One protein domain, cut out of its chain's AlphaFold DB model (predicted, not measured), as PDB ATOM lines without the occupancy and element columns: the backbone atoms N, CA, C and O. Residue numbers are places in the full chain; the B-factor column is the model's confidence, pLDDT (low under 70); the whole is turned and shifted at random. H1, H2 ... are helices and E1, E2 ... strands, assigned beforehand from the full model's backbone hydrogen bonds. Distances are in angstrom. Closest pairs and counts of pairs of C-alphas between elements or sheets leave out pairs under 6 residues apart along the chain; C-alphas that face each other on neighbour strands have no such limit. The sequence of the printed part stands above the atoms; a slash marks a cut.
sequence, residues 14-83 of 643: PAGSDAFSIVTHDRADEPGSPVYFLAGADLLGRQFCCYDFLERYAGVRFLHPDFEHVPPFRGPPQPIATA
ATOM      1  N   PRO A  14     234.250 158.251 310.527       83.06
ATOM      2  CA  PRO A  14     234.489 157.850 311.906       83.06
ATOM      3  C   PRO A  14     233.289 158.185 312.801       83.06
ATOM      4  O   PRO A  14     232.685 159.249 312.658       83.06
ATOM      5  N   ALA A  15     232.943 157.283 313.718       80.81
ATOM      6  CA  ALA A  15     231.851 157.496 314.662       80.81
ATOM      7  C   ALA A  15     232.371 158.135 315.962       80.81
ATOM      8  O   ALA A  15     233.397 157.715 316.497       80.81
ATOM      9  N   GLY A  16     231.631 159.113 316.492       80.81
ATOM     10  CA  GLY A  16     231.965 159.822 317.735       80.81
ATOM     11  C   GLY A  16     232.562 161.216 317.511       80.81
ATOM     12  O   GLY A  16     233.262 161.449 316.531       80.81
ATOM     13  N   SER A  17     232.271 162.152 318.426       84.44
ATOM     14  CA  SER A  17     232.771 163.542 318.371       84.44
ATOM     15  C   SER A  17     234.291 163.566 318.276       84.44
ATOM     16  O   SER A  17     234.968 162.818 318.983       84.44
ATOM     17  N   ASP A  18     234.811 164.446 317.431       85.00
ATOM     18  CA  ASP A  18     236.230 164.688 317.194       85.00
ATOM     19  C   ASP A  18     237.020 163.469 316.647       85.00
ATOM     20  O   ASP A  18     238.244 163.538 316.508       85.00
ATOM     21  N   ALA A  19     236.362 162.344 316.333       87.50
ATOM     22  CA  ALA A  19     237.022 161.153 315.801       87.50
ATOM     23  C   ALA A  19     237.515 161.383 314.366       87.50
ATOM     24  O   ALA A  19     236.869 162.067 313.564       87.50
ATOM     25  N   PHE A  20     238.646 160.768 314.014       88.94
ATOM     26  CA  PHE A  20     239.214 160.863 312.674       88.94
ATOM     27  C   PHE A  20     239.903 159.572 312.228       88.94
ATOM     28  O   PHE A  20     240.254 158.727 313.047       88.94
ATOM     29  N   SER A  21     240.099 159.427 310.920       88.31
ATOM     30  CA  SER A  21     240.864 158.335 310.325       88.31
ATOM     31  C   SER A  21     241.646 158.812 309.106       88.31
ATOM     32  O   SER A  21     241.096 159.530 308.269       88.31
ATOM     33  N   ILE A  22     242.882 158.340 308.976       86.25
ATOM     34  CA  ILE A  22     243.711 158.465 307.781       86.25
ATOM     35  C   ILE A  22     243.942 157.056 307.253       86.25
ATOM     36  O   ILE A  22     244.335 156.170 308.014       86.25
ATOM     37  N   VAL A  23     243.684 156.843 305.967       84.69
ATOM     38  CA  VAL A  23     243.931 155.563 305.298       84.69
ATOM     39  C   VAL A  23     244.656 155.828 303.994       84.69
ATOM     40  O   VAL A  23     244.313 156.759 303.271       84.69
ATOM     41  N   THR A  24     245.645 154.997 303.698       86.00
ATOM     42  CA  THR A  24     246.404 155.068 302.450       86.00
ATOM     43  C   THR A  24     245.984 153.937 301.528       86.00
ATOM     44  O   THR A  24     245.840 152.797 301.971       86.00
ATOM     45  N   HIS A  25     245.798 154.259 300.256       82.69
ATOM     46  CA  HIS A  25     245.577 153.302 299.181       82.69
ATOM     47  C   HIS A  25     246.556 153.599 298.053       82.69
ATOM     48  O   HIS A  25     246.763 154.764 297.728       82.69
ATOM     49  N   ASP A  26     247.118 152.573 297.427       79.88
ATOM     50  CA  ASP A  26     247.880 152.781 296.199       79.88
ATOM     51  C   ASP A  26     246.940 153.068 295.035       79.88
ATOM     52  O   ASP A  26     245.835 152.519 294.947       79.88
ATOM     53  N   ARG A  27     247.388 153.934 294.127       75.81
ATOM     54  CA  ARG A  27     246.681 154.171 292.878       75.81
ATOM     55  C   ARG A  27     246.635 152.911 292.032       75.81
ATOM     56  O   ARG A  27     247.668 152.328 291.718       75.81
ATOM     57  N   ALA A  28     245.429 152.534 291.612       72.75
ATOM     58  CA  ALA A  28     245.229 151.398 290.715       72.75
ATOM     59  C   ALA A  28     245.886 151.614 289.336       72.75
ATOM     60  O   ALA A  28     246.282 150.649 288.693       72.75
ATOM     61  N   ASP A  29     245.999 152.870 288.893       77.38
ATOM     62  CA  ASP A  29     246.589 153.270 287.613       77.38
ATOM     63  C   ASP A  29     248.092 153.588 287.688       77.38
ATOM     64  O   ASP A  29     248.742 153.702 286.653       77.38
ATOM     65  N   GLU A  30     248.655 153.711 288.894       76.50
ATOM     66  CA  GLU A  30     250.059 154.078 289.103       76.50
ATOM     67  C   GLU A  30     250.594 153.477 290.421       76.50
ATOM     68  O   GLU A  30     250.632 154.156 291.454       76.50
ATOM     69  N   PRO A  31     250.990 152.188 290.420       70.62
ATOM     70  CA  PRO A  31     251.536 151.526 291.602       70.62
ATOM     71  C   PRO A  31     252.745 152.283 292.171       70.62
ATOM     72  O   PRO A  31     253.657 152.649 291.433       70.62
ATOM     73  N   GLY A  32     252.757 152.516 293.487       70.44
ATOM     74  CA  GLY A  32     253.778 153.331 294.161       70.44
ATOM     75  C   GLY A  32     253.416 154.813 294.324       70.44
ATOM     76  O   GLY A  32     254.152 155.538 294.992       70.44
ATOM     77  N   SER A  33     252.271 155.251 293.786       78.81
ATOM     78  CA  SER A  33     251.694 156.576 294.042       78.81
ATOM     79  C   SER A  33     250.540 156.481 295.051       78.81
ATOM     80  O   SER A  33     249.409 156.182 294.655       78.81
ATOM     81  N   PRO A  34     250.777 156.728 296.353       80.62
ATOM     82  CA  PRO A  34     249.739 156.603 297.371       80.62
ATOM     83  C   PRO A  34     248.728 157.755 297.331       80.62
ATOM     84  O   PRO A  34     249.074 158.925 297.166       80.62
ATOM     85  N   VAL A  35     247.462 157.420 297.574       83.12
ATOM     86  CA  VAL A  35     246.351 158.341 297.830       83.12
ATOM     87  C   VAL A  35     245.951 158.226 299.295       83.12
ATOM     88  O   VAL A  35     245.645 157.142 299.795       83.12
ATOM     89  N   TYR A  36     245.912 159.369 299.975       84.62
ATOM     90  CA  TYR A  36     245.525 159.466 301.377       84.62
ATOM     91  C   TYR A  36     244.077 159.933 301.503       84.62
ATOM     92  O   TYR A  36     243.691 160.974 300.973       84.62
ATOM     93  N   PHE A  37     243.280 159.176 302.247       86.19
ATOM     94  CA  PHE A  37     241.905 159.516 302.584       86.19
ATOM     95  C   PHE A  37     241.850 160.027 304.015       86.19
ATOM     96  O   PHE A  37     242.079 159.274 304.960       86.19
ATOM     97  N   LEU A  38     241.535 161.313 304.153       88.00
ATOM     98  CA  LEU A  38     241.405 161.999 305.428       88.00
ATOM     99  C   LEU A  38     239.917 162.140 305.754       88.00
ATOM    100  O   LEU A  38     239.197 162.883 305.087       88.00
ATOM    101  N   ALA A  39     239.446 161.427 306.775       87.25
ATOM    102  CA  ALA A  39     238.064 161.504 307.234       87.25
ATOM    103  C   ALA A  39     238.000 161.960 308.692       87.25
ATOM    104  O   ALA A  39     238.812 161.551 309.519       87.25
ATOM    105  N   GLY A  40     237.007 162.787 309.007       88.50
ATOM    106  CA  GLY A  40     236.702 163.241 310.360       88.50
ATOM    107  C   GLY A  40     235.195 163.258 310.583       88.50
ATOM    108  O   GLY A  40     234.445 163.580 309.657       88.50
ATOM    109  N   ALA A  41     234.768 162.903 311.794       89.06
ATOM    110  CA  ALA A  41     233.361 162.847 312.192       89.06
ATOM    111  C   ALA A  41     232.689 164.232 312.178       89.06
ATOM    112  O   ALA A  41     231.523 164.368 311.819       89.06
ATOM    113  N   ASP A  42     233.451 165.270 312.530       88.38
ATOM    114  CA  ASP A  42     233.027 166.666 312.599       88.38
ATOM    115  C   ASP A  42     234.167 167.617 312.177       88.38
ATOM    116  O   ASP A  42     235.189 167.193 311.629       88.38
ATOM    117  N   LEU A  43     233.980 168.924 312.389       88.12
ATOM    118  CA  LEU A  43     234.973 169.950 312.059       88.12
ATOM    119  C   LEU A  43     236.313 169.731 312.783       88.12
ATOM    120  O   LEU A  43     237.360 169.874 312.155       88.12
ATOM    121  N   LEU A  44     236.293 169.373 314.071       88.31
ATOM    122  CA  LEU A  44     237.509 169.140 314.856       88.31
ATOM    123  C   LEU A  44     238.216 167.868 314.400       88.31
ATOM    124  O   LEU A  44     239.418 167.899 314.157       88.31
ATOM    125  N   GLY A  45     237.468 166.782 314.187       87.12
ATOM    126  CA  GLY A  45     238.012 165.535 313.654       87.12
ATOM    127  C   GLY A  45     238.696 165.745 312.301       87.12
ATOM    128  O   GLY A  45     239.783 165.224 312.070       87.12
ATOM    129  N   ARG A  46     238.124 166.575 311.416       89.06
ATOM    130  CA  ARG A  46     238.771 166.933 310.140       89.06
ATOM    131  C   ARG A  46     240.076 167.698 310.348       89.06
ATOM    132  O   ARG A  46     241.058 167.386 309.686       89.06
ATOM    133  N   GLN A  47     240.110 168.657 311.273       89.25
ATOM    134  CA  GLN A  47     241.333 169.406 311.571       89.25
ATOM    135  C   GLN A  47     242.416 168.515 312.190       89.25
ATOM    136  O   GLN A  47     243.561 168.563 311.745       89.25
ATOM    137  N   PHE A  48     242.063 167.648 313.144       84.94
ATOM    138  CA  PHE A  48     242.991 166.674 313.732       84.94
ATOM    139  C   PHE A  48     243.565 165.737 312.671       84.94
ATOM    140  O   PHE A  48     244.765 165.481 312.667       84.94
ATOM    141  N   CYS A  49     242.722 165.287 311.739       86.19
ATOM    142  CA  CYS A  49     243.130 164.467 310.605       86.19
ATOM    143  C   CYS A  49     244.156 165.182 309.719       86.19
ATOM    144  O   CYS A  49     245.182 164.601 309.375       86.19
ATOM    145  N   CYS A  50     243.913 166.453 309.384       86.50
ATOM    146  CA  CYS A  50     244.837 167.252 308.582       86.50
ATOM    147  C   CYS A  50     246.181 167.461 309.287       86.50
ATOM    148  O   CYS A  50     247.221 167.280 308.659       86.50
ATOM    149  N   TYR A  51     246.181 167.809 310.578       80.25
ATOM    150  CA  TYR A  51     247.427 167.987 311.325       80.25
ATOM    151  C   TYR A  51     248.199 166.671 311.470       80.25
ATOM    152  O   TYR A  51     249.379 166.643 311.137       80.25
ATOM    153  N   ASP A  52     247.546 165.575 311.868       78.44
ATOM    154  CA  ASP A  52     248.191 164.259 312.014       78.44
ATOM    155  C   ASP A  52     248.744 163.749 310.670       78.44
ATOM    156  O   ASP A  52     249.844 163.197 310.612       78.44
ATOM    157  N   PHE A  53     248.033 164.009 309.564       81.50
ATOM    158  CA  PHE A  53     248.536 163.739 308.220       81.50
ATOM    159  C   PHE A  53     249.793 164.555 307.916       81.50
ATOM    160  O   PHE A  53     250.795 163.975 307.511       81.50
ATOM    161  N   LEU A  54     249.773 165.874 308.132       76.75
ATOM    162  CA  LEU A  54     250.927 166.742 307.872       76.75
ATOM    163  C   LEU A  54     252.149 166.350 308.713       76.75
ATOM    164  O   LEU A  54     253.264 166.326 308.192       76.75
ATOM    165  N   GLU A  55     251.957 165.993 309.984       71.38
ATOM    166  CA  GLU A  55     253.042 165.525 310.852       71.38
ATOM    167  C   GLU A  55     253.694 164.246 310.320       71.38
ATOM    168  O   GLU A  55     254.919 164.144 310.278       71.38
ATOM    169  N   ARG A  56     252.881 163.271 309.898       73.81
ATOM    170  CA  ARG A  56     253.364 161.968 309.421       73.81
ATOM    171  C   ARG A  56     253.916 162.025 308.002       73.81
ATOM    172  O   ARG A  56     254.927 161.390 307.724       73.81
ATOM    173  N   TYR A  57     253.251 162.760 307.115       72.88
ATOM    174  CA  TYR A  57     253.590 162.843 305.697       72.88
ATOM    175  C   TYR A  57     254.770 163.781 305.455       72.88
ATOM    176  O   TYR A  57     255.757 163.394 304.840       72.88
ATOM    177  N   ALA A  58     254.693 165.010 305.969       66.44
ATOM    178  CA  ALA A  58     255.723 166.020 305.757       66.44
ATOM    179  C   ALA A  58     256.794 166.013 306.860       66.44
ATOM    180  O   ALA A  58     257.700 166.845 306.833       66.44
ATOM    181  N   GLY A  59     256.700 165.112 307.847       56.84
ATOM    182  CA  GLY A  59     257.613 165.072 308.992       56.84
ATOM    183  C   GLY A  59     257.593 166.360 309.820       56.84
ATOM    184  O   GLY A  59     258.552 166.638 310.543       56.84
ATOM    185  N   VAL A  60     256.537 167.174 309.689       55.22
ATOM    186  CA  VAL A  60     256.429 168.485 310.333       55.22
ATOM    187  C   VAL A  60     256.151 168.263 311.809       55.22
ATOM    188  O   VAL A  60     255.011 168.171 312.244       55.22
ATOM    189  N   ARG A  61     257.211 168.180 312.609       51.47
ATOM    190  CA  ARG A  61     257.084 168.013 314.062       51.47
ATOM    191  C   ARG A  61     256.747 169.317 314.785       51.47
ATOM    192  O   ARG A  61     256.305 169.271 315.929       51.47
ATOM    193  N   PHE A  62     256.814 170.472 314.113       53.66
ATOM    194  CA  PHE A  62     256.753 171.778 314.780       53.66
ATOM    195  C   PHE A  62     255.650 172.680 314.223       53.66
ATOM    196  O   PHE A  62     255.657 173.028 313.048       53.66
ATOM    197  N   LEU A  63     254.721 173.052 315.107       53.31
ATOM    198  CA  LEU A  63     253.838 174.221 314.988       53.31
ATOM    199  C   LEU A  63     253.750 174.899 316.364       53.31
ATOM    200  O   LEU A  63     252.662 175.202 316.836       53.31
ATOM    201  N   HIS A  64     254.874 175.008 317.079       57.50
ATOM    202  CA  HIS A  64     254.889 175.764 318.333       57.50
ATOM    203  C   HIS A  64     254.627 177.246 318.021       57.50
ATOM    204  O   HIS A  64     255.138 177.726 317.008       57.50
ATOM    205  N   PRO A  65     253.911 177.998 318.871       57.25
ATOM    206  CA  PRO A  65     253.615 179.409 318.607       57.25
ATOM    207  C   PRO A  65     254.841 180.316 318.408       57.25
ATOM    208  O   PRO A  65     254.721 181.383 317.803       57.25
ATOM    209  N   ASP A  66     256.018 179.892 318.876       54.56
ATOM    210  CA  ASP A  66     257.285 180.627 318.745       54.56
ATOM    211  C   ASP A  66     258.157 180.228 317.541       54.56
ATOM    212  O   ASP A  66     259.158 180.895 317.282       54.56
ATOM    213  N   PHE A  67     257.809 179.172 316.796       53.53
ATOM    214  CA  PHE A  67     258.599 178.717 315.648       53.53
ATOM    215  C   PHE A  67     257.770 178.759 314.369       53.53
ATOM    216  O   PHE A  67     256.733 178.106 314.256       53.53
ATOM    217  N   GLU A  68     258.260 179.494 313.374       50.38
ATOM    218  CA  GLU A  68     257.764 179.364 312.009       50.38
ATOM    219  C   GLU A  68     258.255 178.037 311.416       50.38
ATOM    220  O   GLU A  68     259.387 177.613 311.649       50.38
ATOM    221  N   HIS A  69     257.346 177.365 310.713       50.94
ATOM    222  CA  HIS A  69     257.463 176.036 310.112       50.94
ATOM    223  C   HIS A  69     258.896 175.576 309.764       50.94
ATOM    224  O   HIS A  69     259.623 176.231 309.021       50.94
ATOM    225  N   VAL A  70     259.273 174.379 310.225       47.72
ATOM    226  CA  VAL A  70     260.508 173.702 309.788       47.72
ATOM    227  C   VAL A  70     260.307 173.115 308.383       47.72
ATOM    228  O   VAL A  70     259.199 172.663 308.076       47.72
ATOM    229  N   PRO A  71     261.345 173.110 307.521       48.72
ATOM    230  CA  PRO A  71     261.246 172.578 306.167       48.72
ATOM    231  C   PRO A  71     260.745 171.126 306.137       48.72
ATOM    232  O   PRO A  71     261.082 170.336 307.023       48.72
ATOM    233  N   PRO A  72     259.971 170.757 305.101       53.41
ATOM    234  CA  PRO A  72     259.381 169.432 304.982       53.41
ATOM    235  C   PRO A  72     260.452 168.341 304.882       53.41
ATOM    236  O   PRO A  72     261.484 168.502 304.222       53.41
ATOM    237  N   PHE A  73     260.168 167.200 305.503       50.72
ATOM    238  CA  PHE A  73     260.875 165.947 305.287       50.72
ATOM    239  C   PHE A  73     260.855 165.587 303.793       50.72
ATOM    240  O   PHE A  73     259.806 165.597 303.153       50.72
ATOM    241  N   ARG A  74     262.029 165.271 303.231       54.97
ATOM    242  CA  ARG A  74     262.221 164.913 301.813       54.97
ATOM    243  C   ARG A  74     262.369 163.399 301.608       54.97
ATOM    244  O   ARG A  74     263.228 162.964 300.848       54.97
ATOM    245  N   GLY A  75     261.609 162.591 302.343       61.34
ATOM    246  CA  GLY A  75     261.582 161.138 302.147       61.34
ATOM    247  C   GLY A  75     260.401 160.681 301.286       61.34
ATOM    248  O   GLY A  75     259.489 161.467 301.027       61.34
ATOM    249  N   PRO A  76     260.404 159.416 300.832       62.97
ATOM    250  CA  PRO A  76     259.300 158.861 300.062       62.97
ATOM    251  C   PRO A  76     258.013 158.797 300.909       62.97
ATOM    252  O   PRO A  76     258.101 158.502 302.111       62.97
ATOM    253  N   PRO A  77     256.832 159.027 300.300       66.25
ATOM    254  CA  PRO A  77     255.533 158.882 300.955       66.25
ATOM    255  C   PRO A  77     255.417 157.557 301.720       66.25
ATOM    256  O   PRO A  77     255.683 156.493 301.168       66.25
ATOM    257  N   GLN A  78     255.023 157.615 302.992       72.50
ATOM    258  CA  GLN A  78     254.827 156.424 303.825       72.50
ATOM    259  C   GLN A  78     253.336 156.076 303.927       72.50
ATOM    260  O   GLN A  78     252.512 156.993 304.020       72.50
ATOM    261  N   PRO A  79     252.957 154.785 303.963       77.06
ATOM    262  CA  PRO A  79     251.599 154.383 304.297       77.06
ATOM    263  C   PRO A  79     251.206 154.856 305.700       77.06
ATOM    264  O   PRO A  79     251.909 154.621 306.682       77.06
ATOM    265  N   ILE A  80     250.052 155.508 305.799       79.88
ATOM    266  CA  ILE A  80     249.434 155.942 307.052       79.88
ATOM    267  C   ILE A  80     248.102 155.211 307.219       79.88
ATOM    268  O   ILE A  80     247.234 155.257 306.343       79.88
ATOM    269  N   ALA A  81     247.939 154.569 308.374       79.94
ATOM    270  CA  ALA A  81     246.682 154.000 308.835       79.94
ATOM    271  C   ALA A  81     246.462 154.416 310.293       79.94
ATOM    272  O   ALA A  81     247.247 154.046 311.168       79.94
ATOM    273  N   THR A  82     245.408 155.185 310.566       77.62
ATOM    274  CA  THR A  82     245.008 155.522 311.939       77.62
ATOM    275  C   THR A  82     243.715 154.811 312.321       77.62
ATOM    276  O   THR A  82     242.813 154.621 311.502       77.62
ATOM    277  N   ALA A  83     243.626 154.392 313.584       72.75
ATOM    278  CA  ALA A  83     242.393 153.850 314.136       72.75
ATOM    279  C   ALA A  83     241.346 154.966 314.280       72.75
ATOM    280  O   ALA A  83     241.656 156.046 314.780       72.75
TER     281      ALA A  83
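What this domain is: This is residues 14 to 83 of the 643 residues of an uncharacterized protein of Massilia lutea (UniProt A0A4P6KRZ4). A long, two-stranded hairpin, E1 and E2, and one helix, H1, make a narrow V that is closed where E2 turns into H1. A long loop without named elements, residues 58 to 83, swings out past the far end of H1, returns across the open side of the V and runs back along the hairpin. The printed part has 70 residues, with two named strands and one named helix in the order E1, E2, H1; the two-stranded sheet is antiparallel. The class is mixed, helices and strands, with under half of the residues, 34, in named elements. The whole is flat, spanning 42 by 34 by 15 A, and only just loose, close to compact, with a radius of gyration of the C-alphas of 13.6 A.

Where its parts are: E1, residues 20 to 27, begins at C-alpha 20 (239.214, 160.863, 312.674) and is 22.2 A long. E2, residues 30 to 40, is 26.7 A long and bends by 68 degrees at residue 33. H1, residues 43 to 57, is 20.9 A long and ends at C-alpha 57 (253.590, 162.843, 305.697).

How they stand to each other: E1 and E2 form an antiparallel hairpin, their directions at 163 degrees. N 23 and O 37, 3.1 A apart, and N 37 and O 23, 2.8 A apart, are within hydrogen-bond range. The closest C-alphas of E2 and H1 are those of Gly 40 and Arg 46, 4.2 A apart. Those of E1 and H1 are of Phe 20 and Gly 45, 4.9 A apart. In H1 every O i to N i+4 pair is within hydrogen-bond range.

The domain as a whole: The two C-alphas farthest apart, those of Asp 29 and Asp 66, are 42.8 A apart. The printed part has no cut, and both links are tight. Mean pLDDT of the printed part is 74.3; residues 58 to 77 are under 70.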